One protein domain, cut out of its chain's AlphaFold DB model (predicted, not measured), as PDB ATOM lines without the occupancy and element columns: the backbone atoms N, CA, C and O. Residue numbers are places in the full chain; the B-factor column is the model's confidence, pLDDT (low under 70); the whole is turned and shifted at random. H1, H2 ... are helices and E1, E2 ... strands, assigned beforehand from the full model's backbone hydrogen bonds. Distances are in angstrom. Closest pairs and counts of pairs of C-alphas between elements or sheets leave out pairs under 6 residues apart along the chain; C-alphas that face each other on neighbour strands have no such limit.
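AT A GLANCE: This is residues 5 to 118 of the 462 residues of the protein "Hypothetical protein" of Oppiella nova (UniProt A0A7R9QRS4). The model is a small closed barrel of seven strands, E1 to E7, with three short helices on its outside, their centres making a triangle near E1. The long strand E6 bends sharply, its first part pairing with E5 and its second with E7, and E7 closes the ring on E1. The printed part has 114 residues, with named elements in the order H1 H2 E1 H3 E2 E3 E4 E5 E6 E7; the barrel is mixed, and the class is mixed, helices and strands. The whole is compact, with a radius of gyration of the C-alphas of 13.6 A, and rounded, spanning 38 by 33 by 27 A.

HOW THE PARTS SIT: H1, residues 8 to 15, and H2, residues 18 to 26, only just touch, with 3 pairs of C-alphas within 8 A, and only at the corner by their link; the closest C-alphas are those of Val 14 and Tyr 21, 5.9 A. Both helices are on the barrel, outside it, and run along E1, residues 30 to 34. The C-alphas of Tyr 10 and Val 33 are the closest of H1 and E1, 6.4 A. H3, residues 46 to 51, is on the barrel too, outside it and over none of its strands. H3 is close to H1 but not clearly touching, the C-alphas of Leu 13 and Ile 49 being closest at 7.0 A. In H1, H2 and H3 every O i to N i+4 pair is within hydrogen-bond range. E2, residues 53 to 56, is antiparallel to E1, with N 54 and O 30 2.8 A apart. E2 begins a meander, each strand the antiparallel neighbour of the one before: E3, residues 63 to 66 (N 55 and O 65, 2.8 A); E4, residues 73 to 78 (N 64 and O 75, 2.7 A); E5, residues 81 to 86 (N 76 and O 83, 2.8 A); E6, residues 93 to 105 (N 82 and O 96, 2.8 A); and E7, residues 111 to 117 (N 102 and O 114, 2.9 A). E7 and E1 are parallel, at 23 degrees, with N 33 and O 115 2.8 A apart.

IN THESE COORDINATES: H1 begins at C-alpha 8, (111.174, 217.542, 175.422), and is 10.3 A long; H2 is 12.1 A, E1 13.1 A and H3 8.6 A. E2 is 10.3 A, E3 10.5 A, and E4 and E5 are 16.0 A each. E6 is 30.9 A and bends by 73 degrees at residue 99. E7, 19.3 A, ends at C-alpha 117, (100.027, 216.893, 182.830).

THE WHOLE: The two C-alphas farthest apart are those of Lys 91 and Tyr 107, 40.8 A. The printed part has no cut. The link from E1 to H3, 11 residues, is long. The mean pLDDT of the printed part is 80.1; residues 41 to 42, 58 to 62, 67 to 72 and 87 to 93 are under 70.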
ATOM      1  N   GLN A   5     108.205 225.507 176.748       77.88
ATOM      2  CA  GLN A   5     109.344 225.696 175.840       77.88
ATOM      3  C   GLN A   5     110.545 224.794 176.169       77.88
ATOM      4  O   GLN A   5     111.366 224.511 175.296       77.88
ATOM      5  N   LYS A   6     110.657 224.323 177.416       82.56
ATOM      6  CA  LYS A   6     111.712 223.400 177.867       82.56
ATOM      7  C   LYS A   6     111.256 221.938 177.862       82.56
ATOM      8  O   LYS A   6     112.035 221.055 178.218       82.56
ATOM      9  N   ASN A   7     110.009 221.670 177.475       87.69
ATOM     10  CA  ASN A   7     109.460 220.325 177.453       87.69
ATOM     11  C   ASN A   7     109.964 219.549 176.221       87.69
ATOM     12  O   ASN A   7     109.882 220.023 175.086       87.69
ATOM     13  N   ILE A   8     110.533 218.368 176.449       86.19
ATOM     14  CA  ILE A   8     111.174 217.542 175.422       86.19
ATOM     15  C   ILE A   8     110.117 216.967 174.479       86.19
ATOM     16  O   ILE A   8     110.314 216.994 173.264       86.19
ATOM     17  N   PHE A   9     108.980 216.511 175.010       90.06
ATOM     18  CA  PHE A   9     107.865 216.003 174.214       90.06
ATOM     19  C   PHE A   9     107.313 217.093 173.293       90.06
ATOM     20  O   PHE A   9     107.250 216.895 172.081       90.06
ATOM     21  N   TYR A  10     107.007 218.274 173.838       90.06
ATOM     22  CA  TYR A  10     106.470 219.385 173.050       90.06
ATOM     23  C   TYR A  10     107.452 219.850 171.967       90.06
ATOM     24  O   TYR A  10     107.081 220.011 170.804       90.06
ATOM     25  N   ASN A  11     108.736 219.988 172.307       88.81
ATOM     26  CA  ASN A  11     109.761 220.336 171.324       88.81
ATOM     27  C   ASN A  11     109.895 219.278 170.221       88.81
ATOM     28  O   ASN A  11     110.066 219.632 169.053       88.81
ATOM     29  N   THR A  12     109.792 217.995 170.568       87.19
ATOM     30  CA  THR A  12     109.848 216.889 169.602       87.19
ATOM     31  C   THR A  12     108.614 216.877 168.698       87.19
ATOM     32  O   THR A  12     108.742 216.690 167.487       87.19
ATOM     33  N   LEU A  13     107.428 217.168 169.243       89.19
ATOM     34  CA  LEU A  13     106.194 217.342 168.478       89.19
ATOM     35  C   LEU A  13     106.320 218.476 167.446       89.19
ATOM     36  O   LEU A  13     106.026 218.282 166.269       89.19
ATOM     37  N   VAL A  14     106.807 219.646 167.868       89.06
ATOM     38  CA  VAL A  14     106.909 220.836 167.004       89.06
ATOM     39  C   VAL A  14     108.011 220.697 165.944       89.06
ATOM     40  O   VAL A  14     107.822 221.125 164.800       89.06
ATOM     41  N   LYS A  15     109.168 220.125 166.306       87.44
ATOM     42  CA  LYS A  15     110.351 220.052 165.427       87.44
ATOM     43  C   LYS A  15     110.366 218.802 164.552       87.44
ATOM     44  O   LYS A  15     110.576 218.919 163.348       87.44
ATOM     45  N   THR A  16     110.135 217.630 165.138       85.38
ATOM     46  CA  THR A  16     110.276 216.332 164.458       85.38
ATOM     47  C   THR A  16     108.948 215.872 163.864       85.38
ATOM     48  O   THR A  16     108.875 215.550 162.682       85.38
ATOM     49  N   PHE A  17     107.859 215.925 164.637       87.50
ATOM     50  CA  PHE A  17     106.518 215.512 164.190       87.50
ATOM     51  C   PHE A  17     105.677 216.687 163.676       87.50
ATOM     52  O   PHE A  17     104.461 216.749 163.873       87.50
ATOM     53  N   ARG A  18     106.318 217.615 162.952       88.31
ATOM     54  CA  ARG A  18     105.720 218.884 162.507       88.31
ATOM     55  C   ARG A  18     104.386 218.705 161.779       88.31
ATOM     56  O   ARG A  18     103.467 219.488 161.990       88.31
ATOM     57  N   LYS A  19     104.247 217.663 160.950       86.56
ATOM     58  CA  LYS A  19     102.993 217.365 160.234       86.56
ATOM     59  C   LYS A  19     101.827 217.092 161.196       86.56
ATOM     60  O   LYS A  19     100.733 217.589 160.960       86.56
ATOM     61  N   ARG A  20     102.063 216.340 162.280       86.12
ATOM     62  CA  ARG A  20     101.056 216.036 163.313       86.12
ATOM     63  C   ARG A  20     100.692 217.281 164.110       86.12
ATOM     64  O   ARG A  20      99.513 217.532 164.324       86.12
ATOM     65  N   TYR A  21     101.693 218.076 164.482       89.25
ATOM     66  CA  TYR A  21     101.483 219.346 165.175       89.25
ATOM     67  C   TYR A  21     100.623 220.315 164.354       89.25
ATOM     68  O   TYR A  21      99.643 220.853 164.860       89.25
ATOM     69  N   LEU A  22     100.941 220.489 163.066       88.56
ATOM     70  CA  LEU A  22     100.167 221.350 162.170       88.56
ATOM     71  C   LEU A  22      98.737 220.836 161.963       88.56
ATOM     72  O   LEU A  22      97.812 221.640 161.929       88.56
ATOM     73  N   ASP A  23      98.538 219.519 161.848       88.44
ATOM     74  CA  ASP A  23      97.196 218.936 161.726       88.44
ATOM     75  C   ASP A  23      96.362 219.152 163.000       88.44
ATOM     76  O   ASP A  23      95.214 219.589 162.916       88.44
ATOM     77  N   ALA A  24      96.957 218.922 164.176       88.19
ATOM     78  CA  ALA A  24      96.317 219.176 165.466       88.19
ATOM     79  C   ALA A  24      95.933 220.654 165.626       88.19
ATOM     80  O   ALA A  24      94.804 220.959 165.998       88.19
ATOM     81  N   MET A  25      96.834 221.569 165.262       89.56
ATOM     82  CA  MET A  25      96.602 223.014 165.314       89.56
ATOM     83  C   MET A  25      95.505 223.467 164.336       89.56
ATOM     84  O   MET A  25      94.605 224.216 164.711       89.56
ATOM     85  N   ASN A  26      95.538 223.002 163.083       88.00
ATOM     86  CA  ASN A  26      94.531 223.361 162.078       88.00
ATOM     87  C   ASN A  26      93.124 222.915 162.494       88.00
ATOM     88  O   ASN A  26      92.150 223.621 162.238       88.00
ATOM     89  N   LYS A  27      93.022 221.759 163.155       87.06
ATOM     90  CA  LYS A  27      91.756 221.189 163.631       87.06
ATOM     91  C   LYS A  27      91.402 221.579 165.069       87.06
ATOM     92  O   LYS A  27      90.407 221.081 165.583       87.06
ATOM     93  N   CYS A  28      92.186 222.457 165.695       88.19
ATOM     94  CA  CYS A  28      92.004 222.917 167.077       88.19
ATOM     95  C   CYS A  28      91.909 221.765 168.099       88.19
ATOM     96  O   CYS A  28      91.148 221.830 169.057       88.19
ATOM     97  N   HIS A  29      92.662 220.684 167.883       90.50
ATOM     98  CA  HIS A  29      92.714 219.545 168.800       90.50
ATOM     99  C   HIS A  29      93.441 219.911 170.099       90.50
ATOM    100  O   HIS A  29      94.388 220.698 170.094       90.50
ATOM    101  N   THR A  30      93.020 219.299 171.208       90.12
ATOM    102  CA  THR A  30      93.663 219.500 172.513       90.12
ATOM    103  C   THR A  30      94.953 218.680 172.570       90.12
ATOM    104  O   THR A  30      94.950 217.493 172.247       90.12
ATOM    105  N   ILE A  31      96.070 219.294 172.959       92.75
ATOM    106  CA  ILE A  31      97.376 218.619 173.041       92.75
ATOM    107  C   ILE A  31      97.714 218.361 174.505       92.75
ATOM    108  O   ILE A  31      97.789 219.299 175.294       92.75
ATOM    109  N   ILE A  32      97.969 217.104 174.858       92.44
ATOM    110  CA  ILE A  32      98.423 216.706 176.190       92.44
ATOM    111  C   ILE A  32      99.947 216.620 176.201       92.44
ATOM    112  O   ILE A  32     100.556 215.922 175.393       92.44
ATOM    113  N   VAL A  33     100.577 217.339 177.122       92.50
ATOM    114  CA  VAL A  33     102.029 217.437 177.256       92.50
ATOM    115  C   VAL A  33     102.435 216.883 178.621       92.50
ATOM    116  O   VAL A  33     102.301 217.576 179.630       92.50
ATOM    117  N   PRO A  34     102.945 215.647 178.697       90.88
ATOM    118  CA  PRO A  34     103.454 215.122 179.956       90.88
ATOM    119  C   PRO A  34     104.728 215.859 180.395       90.88
ATOM    120  O   PRO A  34     105.495 216.345 179.558       90.88
ATOM    121  N   ILE A  35     104.987 215.947 181.701       88.69
ATOM    122  CA  ILE A  35     106.244 216.517 182.217       88.69
ATOM    123  C   ILE A  35     107.444 215.627 181.868       88.69
ATOM    124  O   ILE A  35     107.326 214.404 181.863       88.69
ATOM    125  N   ASN A  36     108.606 216.242 181.620       82.19
ATOM    126  CA  ASN A  36     109.814 215.550 181.140       82.19
ATOM    127  C   ASN A  36     110.215 214.333 181.990       82.19
ATOM    128  O   ASN A  36     110.688 213.351 181.437       82.19
ATOM    129  N   ASP A  37     110.015 214.397 183.309       80.50
ATOM    130  CA  ASP A  37     110.447 213.347 184.243       80.50
ATOM    131  C   ASP A  37     109.439 212.191 184.375       80.50
ATOM    132  O   ASP A  37     109.704 211.205 185.057       80.50
ATOM    133  N   SER A  38     108.271 212.297 183.734       80.44
ATOM    134  CA  SER A  38     107.209 211.282 183.810       80.44
ATOM    135  C   SER A  38     107.275 210.207 182.719       80.44
ATOM    136  O   SER A  38     106.475 209.271 182.739       80.44
ATOM    137  N   TYR A  39     108.199 210.329 181.765       79.00
ATOM    138  CA  TYR A  39     108.392 209.377 180.671       79.00
ATOM    139  C   TYR A  39     109.863 209.344 180.238       79.00
ATOM    140  O   TYR A  39     110.589 210.332 180.346       79.00
ATOM    141  N   GLU A  40     110.318 208.213 179.705       72.25
ATOM    142  CA  GLU A  40     111.656 208.127 179.118       72.25
ATOM    143  C   GLU A  40     111.667 208.734 177.699       72.25
ATOM    144  O   GLU A  40     110.787 208.477 176.875       72.25
ATOM    145  N   CYS A  41     112.680 209.548 177.371       68.12
ATOM    146  CA  CYS A  41     112.758 210.246 176.076       68.12
ATOM    147  C   CYS A  41     112.819 209.296 174.860       68.12
ATOM    148  O   CYS A  41     112.437 209.685 173.758       68.12
ATOM    149  N   ASN A  42     113.283 208.060 175.061       69.69
ATOM    150  CA  ASN A  42     113.352 206.987 174.061       69.69
ATOM    151  C   ASN A  42     111.964 206.475 173.610       69.69
ATOM    152  O   ASN A  42     111.875 205.823 172.572       69.69
ATOM    153  N   VAL A  43     110.890 206.779 174.350       73.06
ATOM    154  CA  VAL A  43     109.523 206.316 174.052       73.06
ATOM    155  C   VAL A  43     108.784 207.254 173.094       73.06
ATOM    156  O   VAL A  43     107.767 206.875 172.513       73.06
ATOM    157  N   ILE A  44     109.305 208.463 172.849       80.69
ATOM    158  CA  ILE A  44     108.677 209.417 171.929       80.69
ATOM    159  C   ILE A  44     108.791 208.909 170.478       80.69
ATOM    160  O   ILE A  44     109.785 209.130 169.789       80.69
ATOM    161  N   ASN A  45     107.731 208.265 169.992       81.12
ATOM    162  CA  ASN A  45     107.535 207.847 168.602       81.12
ATOM    163  C   ASN A  45     106.178 208.368 168.065       81.12
ATOM    164  O   ASN A  45     105.406 208.970 168.813       81.12
ATOM    165  N   ASP A  46     105.861 208.160 166.776       79.44
ATOM    166  CA  ASP A  46     104.601 208.668 166.178       79.44
ATOM    167  C   ASP A  46     103.356 208.148 166.917       79.44
ATOM    168  O   ASP A  46     102.365 208.866 167.054       79.44
ATOM    169  N   HIS A  47     103.422 206.919 167.438       80.12
ATOM    170  CA  HIS A  47     102.346 206.305 168.204       80.12
ATOM    171  C   HIS A  47     102.139 207.005 169.555       80.12
ATOM    172  O   HIS A  47     101.008 207.376 169.876       80.12
ATOM    173  N   PHE A  48     103.220 207.266 170.296       83.62
ATOM    174  CA  PHE A  48     103.199 208.001 171.560       83.62
ATOM    175  C   PHE A  48     102.709 209.433 171.368       83.62
ATOM    176  O   PHE A  48     101.804 209.869 172.070       83.62
ATOM    177  N   ILE A  49     103.220 210.144 170.361       86.38
ATOM    178  CA  ILE A  49     102.762 211.495 170.016       86.38
ATOM    179  C   ILE A  49     101.263 211.511 169.696       86.38
ATOM    180  O   ILE A  49     100.525 212.346 170.213       86.38
ATOM    181  N   SER A  50     100.799 210.588 168.852       84.75
ATOM    182  CA  SER A  50      99.413 210.595 168.376       84.75
ATOM    183  C   SER A  50      98.400 210.254 169.472       84.75
ATOM    184  O   SER A  50      97.267 210.721 169.403       84.75
ATOM    185  N   ALA A  51      98.795 209.463 170.476       84.62
ATOM    186  CA  ALA A  51      97.956 209.158 171.635       84.62
ATOM    187  C   ALA A  51      97.689 210.391 172.516       84.62
ATOM    188  O   ALA A  51      96.652 210.468 173.161       84.62
ATOM    189  N   HIS A  52      98.601 211.365 172.508       89.50
ATOM    190  CA  HIS A  52      98.544 212.587 173.315       89.50
ATOM    191  C   HIS A  52      97.898 213.779 172.587       89.50
ATOM    192  O   HIS A  52      97.903 214.898 173.096       89.50
ATOM    193  N   ILE A  53      97.339 213.564 171.394       90.12
ATOM    194  CA  ILE A  53      96.536 214.559 170.678       90.12
ATOM    195  C   ILE A  53      95.082 214.114 170.777       90.12
ATOM    196  O   ILE A  53      94.737 213.035 170.301       90.12
ATOM    197  N   LEU A  54      94.236 214.941 171.377       87.75
ATOM    198  CA  LEU A  54      92.854 214.631 171.711       87.75
ATOM    199  C   LEU A  54      91.875 215.376 170.797       87.75
ATOM    200  O   LEU A  54      91.968 216.592 170.610       87.75
ATOM    201  N   LYS A  55      90.925 214.629 170.241       86.75
ATOM    202  CA  LYS A  55      89.787 215.128 169.464       86.75
ATOM    203  C   LYS A  55      88.543 215.118 170.336       86.75
ATOM    204  O   LYS A  55      88.393 214.204 171.142       86.75
ATOM    205  N   ASP A  56      87.643 216.068 170.130       79.38
ATOM    206  CA  ASP A  56      86.337 216.041 170.788       79.38
ATOM    207  C   ASP A  56      85.577 214.761 170.414       79.38
ATOM    208  O   ASP A  56      85.567 214.344 169.248       79.38
ATOM    209  N   SER A  57      84.943 214.131 171.402       71.88
ATOM    210  CA  SER A  57      84.074 212.987 171.162       71.88
ATOM    211  C   SER A  57      82.837 213.435 170.372       71.88
ATOM    212  O   SER A  57      82.159 214.385 170.771       71.88
ATOM    213  N   PRO A  58      82.477 212.746 169.273       64.50
ATOM    214  CA  PRO A  58      81.270 213.066 168.515       64.50
ATOM    215  C   PRO A  58      79.979 212.698 169.262       64.50
ATOM    216  O   PRO A  58      78.897 213.081 168.821       64.50
ATOM    217  N   LEU A  59      80.078 211.938 170.361       53.16
ATOM    218  CA  LEU A  59      78.936 211.348 171.064       53.16
ATOM    219  C   LEU A  59      78.690 211.956 172.452       53.16
ATOM    220  O   LEU A  59      77.559 211.908 172.931       53.16
ATOM    221  N   LEU A  60      79.714 212.523 173.103       63.12
ATOM    222  CA  LEU A  60      79.650 212.965 174.500       63.12
ATOM    223  C   LEU A  60      80.354 214.318 174.694       63.12
ATOM    224  O   LEU A  60      81.483 214.514 174.249       63.12
ATOM    225  N   LYS A  61      79.699 215.261 175.384       62.25
ATOM    226  CA  LYS A  61      80.290 216.569 175.723       62.25
ATOM    227  C   LYS A  61      81.369 216.401 176.794       62.25
ATOM    228  O   LYS A  61      81.144 215.665 177.741       62.25
ATOM    229  N   SER A  62      82.493 217.107 176.659       63.81
ATOM    230  CA  SER A  62      83.652 217.043 177.579       63.81
ATOM    231  C   SER A  62      84.415 215.710 177.602       63.81
ATOM    232  O   SER A  62      85.338 215.549 178.398       63.81
ATOM    233  N   HIS A  63      84.088 214.792 176.687       73.50
ATOM    234  CA  HIS A  63      84.871 213.591 176.422       73.50
ATOM    235  C   HIS A  63      85.696 213.770 175.154       73.50
ATOM    236  O   HIS A  63      85.280 214.428 174.199       73.50
ATOM    237  N   PHE A  64      86.854 213.132 175.137       79.31
ATOM    238  CA  PHE A  64      87.832 213.232 174.079       79.31
ATOM    239  C   PHE A  64      88.364 211.850 173.718       79.31
ATOM    240  O   PHE A  64      88.503 210.979 174.571       79.31
ATOM    241  N   VAL A  65      88.724 211.678 172.454       78.75
ATOM    242  CA  VAL A  65      89.335 210.459 171.920       78.75
ATOM    243  C   VAL A  65      90.690 210.780 171.312       78.75
ATOM    244  O   VAL A  65      90.892 211.847 170.724       78.75
ATOM    245  N   ALA A  66      91.636 209.850 171.435       77.56
ATOM    246  CA  ALA A  66      92.944 209.999 170.813       77.56
ATOM    247  C   ALA A  66      92.806 210.197 169.293       77.56
ATOM    248  O   ALA A  66      91.988 209.569 168.619       77.56
ATOM    249  N   ALA A  67      93.647 211.050 168.708       64.31
ATOM    250  CA  ALA A  67      93.591 211.369 167.285       64.31
ATOM    251  C   ALA A  67      93.859 210.156 166.376       64.31
ATOM    252  O   ALA A  67      93.547 210.213 165.180       64.31
ATOM    253  N   ASN A  68      94.422 209.087 166.940       63.62
ATOM    254  CA  ASN A  68      94.675 207.809 166.299       63.62
ATOM    255  C   ASN A  68      93.616 206.765 166.698       63.62
ATOM    256  O   ASN A  68      93.518 206.407 167.865       63.62
ATOM    257  N   ASN A  69      92.924 206.197 165.708       51.50
ATOM    258  CA  ASN A  69      91.856 205.198 165.877       51.50
ATOM    259  C   ASN A  69      92.335 203.830 166.413       51.50
ATOM    260  O   ASN A  69      91.538 202.902 166.502       51.50
ATOM    261  N   LYS A  70      93.632 203.668 166.704       53.41
ATOM    262  CA  LYS A  70      94.197 202.432 167.271       53.41
ATOM    263  C   LYS A  70      94.043 202.324 168.789       53.41
ATOM    264  O   LYS A  70      94.261 201.247 169.324       53.41
ATOM    265  N   HIS A  71      93.709 203.420 169.468       54.34
ATOM    266  CA  HIS A  71      93.557 203.453 170.921       54.34
ATOM    267  C   HIS A  71      92.086 203.557 171.302       54.34
ATOM    268  O   HIS A  71      91.403 204.485 170.878       54.34
ATOM    269  N   THR A  72      91.615 202.613 172.111       60.16
ATOM    270  CA  THR A  72      90.236 202.549 172.615       60.16
ATOM    271  C   THR A  72      90.173 203.049 174.059       60.16
ATOM    272  O   THR A  72      89.775 202.312 174.963       60.16
ATOM    273  N   PHE A  73      90.640 204.277 174.296       70.62
ATOM    274  CA  PHE A  73      90.451 204.951 175.580       70.62
ATOM    275  C   PHE A  73      89.767 206.302 175.384       70.62
ATOM    276  O   PHE A  73      90.103 207.055 174.466       70.62
ATOM    277  N   ASP A  74      88.815 206.587 176.266       77.12
ATOM    278  CA  ASP A  74      88.109 207.859 176.352       77.12
ATOM    279  C   ASP A  74      88.757 208.711 177.439       77.12
ATOM    280  O   ASP A  74      89.112 208.216 178.509       77.12
ATOM    281  N   VAL A  75      88.929 210.001 177.172       82.12
ATOM    282  CA  VAL A  75      89.465 210.963 178.134       82.12
ATOM    283  C   VAL A  75      88.378 211.963 178.473       82.12
ATOM    284  O   VAL A  75      87.939 212.711 177.608       82.12
ATOM    285  N   GLU A  76      87.947 212.004 179.722       84.06
ATOM    286  CA  GLU A  76      87.094 213.068 180.244       84.06
ATOM    287  C   GLU A  76      87.977 214.135 180.898       84.06
ATOM    288  O   GLU A  76      88.884 213.820 181.672       84.06
ATOM    289  N   ILE A  77      87.742 215.402 180.553       84.06
ATOM    290  CA  ILE A  77      88.488 216.540 181.104       84.06
ATOM    291  C   ILE A  77      87.558 217.314 182.027       84.06
ATOM    292  O   ILE A  77      86.586 217.910 181.563       84.06
ATOM    293  N   ASP A  78      87.888 217.320 183.314       79.81
ATOM    294  CA  ASP A  78      87.101 217.946 184.372       79.81
ATOM    295  C   ASP A  78      88.016 218.853 185.204       79.81
ATOM    296  O   ASP A  78      88.896 218.380 185.920       79.81
ATOM    297  N   GLU A  79      87.860 220.168 185.045       79.44
ATOM    298  CA  GLU A  79      88.678 221.219 185.671       79.44
ATOM    299  C   GLU A  79      90.202 220.970 185.608       79.44
ATOM    300  O   GLU A  79      90.852 221.320 184.624       79.44
ATOM    301  N   GLN A  80      90.783 220.394 186.666       84.81
ATOM    302  CA  GLN A  80      92.220 220.138 186.818       84.81
ATOM    303  C   GLN A  80      92.591 218.652 186.729       84.81
ATOM    304  O   GLN A  80      93.725 218.279 187.043       84.81
ATOM    305  N   ILE A  81      91.668 217.785 186.319       86.06
ATOM    306  CA  ILE A  81      91.902 216.348 186.199       86.06
ATOM    307  C   ILE A  81      91.503 215.821 184.820       86.06
ATOM    308  O   ILE A  81      90.518 216.235 184.213       86.06
ATOM    309  N   LEU A  82      92.289 214.867 184.334       86.50
ATOM    310  CA  LEU A  82      91.954 214.012 183.205       86.50
ATOM    311  C   LEU A  82      91.555 212.648 183.756       86.50
ATOM    312  O   LEU A  82      92.340 212.030 184.474       86.50
ATOM    313  N   ARG A  83      90.369 212.161 183.401       83.12
ATOM    314  CA  ARG A  83      89.948 210.782 183.657       83.12
ATOM    315  C   ARG A  83      90.100 209.995 182.369       83.12
ATOM    316  O   ARG A  83      89.397 210.246 181.397       83.12
ATOM    317  N   VAL A  84      91.057 209.081 182.346       82.62
ATOM    318  CA  VAL A  84      91.342 208.220 181.200       82.62
ATOM    319  C   VAL A  84      90.670 206.875 181.444       82.62
ATOM    320  O   VAL A  84      91.142 206.087 182.262       82.62
ATOM    321  N   THR A  85      89.579 206.610 180.734       73.38
ATOM    322  CA  THR A  85      88.798 205.375 180.839       73.38
ATOM    323  C   THR A  85      89.171 204.426 179.710       73.38
ATOM    324  O   THR A  85      89.058 204.763 178.530       73.38
ATOM    325  N   ARG A  86      89.619 203.219 180.062       70.06
ATOM    326  CA  ARG A  86      90.020 202.180 179.102       70.06
ATOM    327  C   ARG A  86      88.988 201.040 179.122       70.06
ATOM    328  O   ARG A  86      89.025 200.187 180.004       70.06
ATOM    329  N   GLY A  87      88.048 201.030 178.172       53.75
ATOM    330  CA  GLY A  87      86.964 200.027 178.099       53.75
ATOM    331  C   GLY A  87      85.691 200.386 178.891       53.75
ATOM    332  O   GLY A  87      85.501 201.533 179.284       53.75
ATOM    333  N   PHE A  88      84.787 199.416 179.096       31.11
ATOM    334  CA  PHE A  88      83.488 199.631 179.760       31.11
ATOM    335  C   PHE A  88      83.551 199.362 181.278       31.11
ATOM    336  O   PHE A  88      83.773 198.226 181.694       31.11
ATOM    337  N   GLY A  89      83.274 200.387 182.098       38.31
ATOM    338  CA  GLY A  89      83.084 200.294 183.557       38.31
ATOM    339  C   GLY A  89      83.972 201.242 184.384       38.31
ATOM    340  O   GLY A  89      85.108 201.520 184.015       38.31
ATOM    341  N   ASP A  90      83.480 201.690 185.548       39.62
ATOM    342  CA  ASP A  90      84.127 202.707 186.413       39.62
ATOM    343  C   ASP A  90      85.492 202.295 187.010       39.62
ATOM    344  O   ASP A  90      86.189 203.116 187.605       39.62
ATOM    345  N   LYS A  91      85.894 201.023 186.879       44.53
ATOM    346  CA  LYS A  91      87.122 200.474 187.490       44.53
ATOM    347  C   LYS A  91      88.385 200.627 186.631       44.53
ATOM    348  O   LYS A  91      89.474 200.435 187.162       44.53
ATOM    349  N   ASN A  92      88.253 201.043 185.368       55.41
ATOM    350  CA  ASN A  92      89.370 201.263 184.433       55.41
ATOM    351  C   ASN A  92      89.648 202.758 184.183       55.41
ATOM    352  O   ASN A  92      90.096 203.141 183.100       55.41
ATOM    353  N   CYS A  93      89.342 203.597 185.177       62.50
ATOM    354  CA  CYS A  93      89.517 205.045 185.145       62.50
ATOM    355  C   CYS A  93      90.835 205.443 185.828       62.50
ATOM    356  O   CYS A  93      90.973 205.357 187.049       62.50
ATOM    357  N   GLU A  94      91.806 205.914 185.048       81.00
ATOM    358  CA  GLU A  94      93.047 206.509 185.551       81.00
ATOM    359  C   GLU A  94      92.888 208.029 185.664       81.00
ATOM    360  O   GLU A  94      92.495 208.687 184.704       81.00
ATOM    361  N   ILE A  95      93.196 208.598 186.832       83.56
ATOM    362  CA  ILE A  95      93.131 210.046 187.061       83.56
ATOM    363  C   ILE A  95      94.532 210.636 186.901       83.56
ATOM    364  O   ILE A  95      95.455 210.242 187.615       83.56
ATOM    365  N   ILE A  96      94.685 211.590 185.985       87.44
ATOM    366  CA  ILE A  96      95.929 212.326 185.740       87.44
ATOM    367  C   ILE A  96      95.691 213.799 186.064       87.44
ATOM    368  O   ILE A  96      94.761 214.417 185.552       87.44
ATOM    369  N   GLN A  97      96.552 214.385 186.890       87.06
ATOM    370  CA  GLN A  97      96.462 215.799 187.242       87.06
ATOM    371  C   GLN A  97      96.962 216.709 186.105       87.06
ATOM    372  O   GLN A  97      98.058 216.521 185.561       87.06
ATOM    373  N   ILE A  98      96.169 217.731 185.779       90.44
ATOM    374  CA  ILE A  98      96.550 218.854 184.922       90.44
ATOM    375  C   ILE A  98      97.292 219.860 185.799       90.44
ATOM    376  O   ILE A  98      96.749 220.406 186.756       90.44
ATOM    377  N   LEU A  99      98.560 220.082 185.483       88.25
ATOM    378  CA  LEU A  99      99.445 220.962 186.242       88.25
ATOM    379  C   LEU A  99      99.361 222.409 185.758       88.25
ATOM    380  O   LEU A  99      99.534 223.334 186.549       88.25
ATOM    381  N   SER A 100      99.128 222.608 184.461       88.31
ATOM    382  CA  SER A 100      98.925 223.930 183.869       88.31
ATOM    383  C   SER A 100      98.282 223.830 182.491       88.31
ATOM    384  O   SER A 100      98.469 222.842 181.780       88.31
ATOM    385  N   GLU A 101      97.585 224.886 182.092       90.62
ATOM    386  CA  GLU A 101      96.957 225.033 180.784       90.62
ATOM    387  C   GLU A 101      97.567 226.228 180.047       90.62
ATOM    388  O   GLU A 101      97.774 227.292 180.627       90.62
ATOM    389  N   GLU A 102      97.857 226.033 178.765       90.62
ATOM    390  CA  GLU A 102      98.354 227.054 177.851       90.62
ATOM    391  C   GLU A 102      97.375 227.181 176.679       90.62
ATOM    392  O   GLU A 102      96.988 226.183 176.060       90.62
ATOM    393  N   ILE A 103      96.991 228.414 176.357       89.06
ATOM    394  CA  ILE A 103      96.109 228.720 175.226       89.06
ATOM    395  C   ILE A 103      96.978 229.182 174.058       89.06
ATOM    396  O   ILE A 103      97.749 230.136 174.174       89.06
ATOM    397  N   ALA A 104      96.846 228.510 172.918       87.81
ATOM    398  CA  ALA A 104      97.555 228.835 171.688       87.81
ATOM    399  C   ALA A 104      96.566 229.112 170.550       87.81
ATOM    400  O   ALA A 104      95.410 228.715 170.621       87.81
ATOM    401  N   TYR A 105      97.020 229.788 169.493       88.44
ATOM    402  CA  TYR A 105      96.176 230.181 168.363       88.44
ATOM    403  C   TYR A 105      96.683 229.566 167.064       88.44
ATOM    404  O   TYR A 105      97.886 229.555 166.795       88.44
ATOM    405  N   ASN A 106      95.764 229.061 166.244       87.69
ATOM    406  CA  ASN A 106      96.083 228.616 164.893       87.69
ATOM    407  C   ASN A 106      96.177 229.802 163.910       87.69
ATOM    408  O   ASN A 106      95.892 230.948 164.254       87.69
ATOM    409  N   TYR A 107      96.523 229.534 162.644       85.50
ATOM    410  CA  TYR A 107      96.636 230.573 161.604       85.50
ATOM    411  C   TYR A 107      95.322 231.311 161.285       85.50
ATOM    412  O   TYR A 107      95.348 232.335 160.608       85.50
ATOM    413  N   GLN A 108      94.181 230.793 161.742       86.50
ATOM    414  CA  GLN A 108      92.860 231.407 161.594       86.50
ATOM    415  C   GLN A 108      92.428 232.173 162.858       86.50
ATOM    416  O   GLN A 108      91.259 232.536 162.963       86.50
ATOM    417  N   ASN A 109      93.340 232.405 163.813       86.06
ATOM    418  CA  ASN A 109      93.070 232.994 165.131       86.06
ATOM    419  C   ASN A 109      92.030 232.225 165.965       86.06
ATOM    420  O   ASN A 109      91.397 232.807 166.843       86.06
ATOM    421  N   LYS A 110      91.856 230.922 165.717       87.88
ATOM    422  CA  LYS A 110      91.090 230.055 166.616       87.88
ATOM    423  C   LYS A 110      92.009 229.529 167.701       87.88
ATOM    424  O   LYS A 110      93.126 229.094 167.406       87.88
ATOM    425  N   ASP A 111      91.534 229.594 168.929       88.81
ATOM    426  CA  ASP A 111      92.228 229.080 170.089       88.81
ATOM    427  C   ASP A 111      92.168 227.547 170.146       88.81
ATOM    428  O   ASP A 111      91.230 226.899 169.679       88.81
ATOM    429  N   TYR A 112      93.219 226.949 170.692       90.69
ATOM    430  CA  TYR A 112      93.285 225.540 171.040       90.69
ATOM    431  C   TYR A 112      94.116 225.375 172.312       90.69
ATOM    432  O   TYR A 112      94.970 226.203 172.641       90.69
ATOM    433  N   ARG A 113      93.847 224.290 173.036       91.81
ATOM    434  CA  ARG A 113      94.395 224.070 174.375       91.81
ATOM    435  C   ARG A 113      95.601 223.148 174.347       91.81
ATOM    436  O   ARG A 113      95.601 222.116 173.668       91.81
ATOM    437  N   ILE A 114      96.606 223.498 175.140       92.56
ATOM    438  CA  ILE A 114      97.752 222.653 175.450       92.56
ATOM    439  C   ILE A 114      97.747 222.429 176.963       92.56
ATOM    440  O   ILE A 114      97.949 223.362 177.735       92.56
ATOM    441  N   LEU A 115      97.505 221.193 177.390       92.06
ATOM    442  CA  LEU A 115      97.424 220.824 178.801       92.06
ATOM    443  C   LEU A 115      98.718 220.135 179.216       92.06
ATOM    444  O   LEU A 115      99.104 219.129 178.627       92.06
ATOM    445  N   ILE A 116      99.390 220.675 180.228       91.06
ATOM    446  CA  ILE A 116     100.594 220.077 180.802       91.06
ATOM    447  C   ILE A 116     100.172 219.190 181.967       91.06
ATOM    448  O   ILE A 116      99.551 219.665 182.917       91.06
ATOM    449  N   CYS A 117     100.527 217.911 181.910       90.50
ATOM    450  CA  CYS A 117     100.027 216.893 182.830       90.50
ATOM    451  C   CYS A 117     101.158 216.202 183.588       90.50
ATOM    452  O   CYS A 117     102.281 216.084 183.091       90.50
ATOM    453  N   GLU A 118     100.855 215.717 184.793       87.06
ATOM    454  CA  GLU A 118     101.853 215.069 185.655       87.06
ATOM    455  C   GLU A 118     102.435 213.772 185.075       87.06
ATOM    456  O   GLU A 118     103.536 213.376 185.453       87.06
TER     457      GLU A 118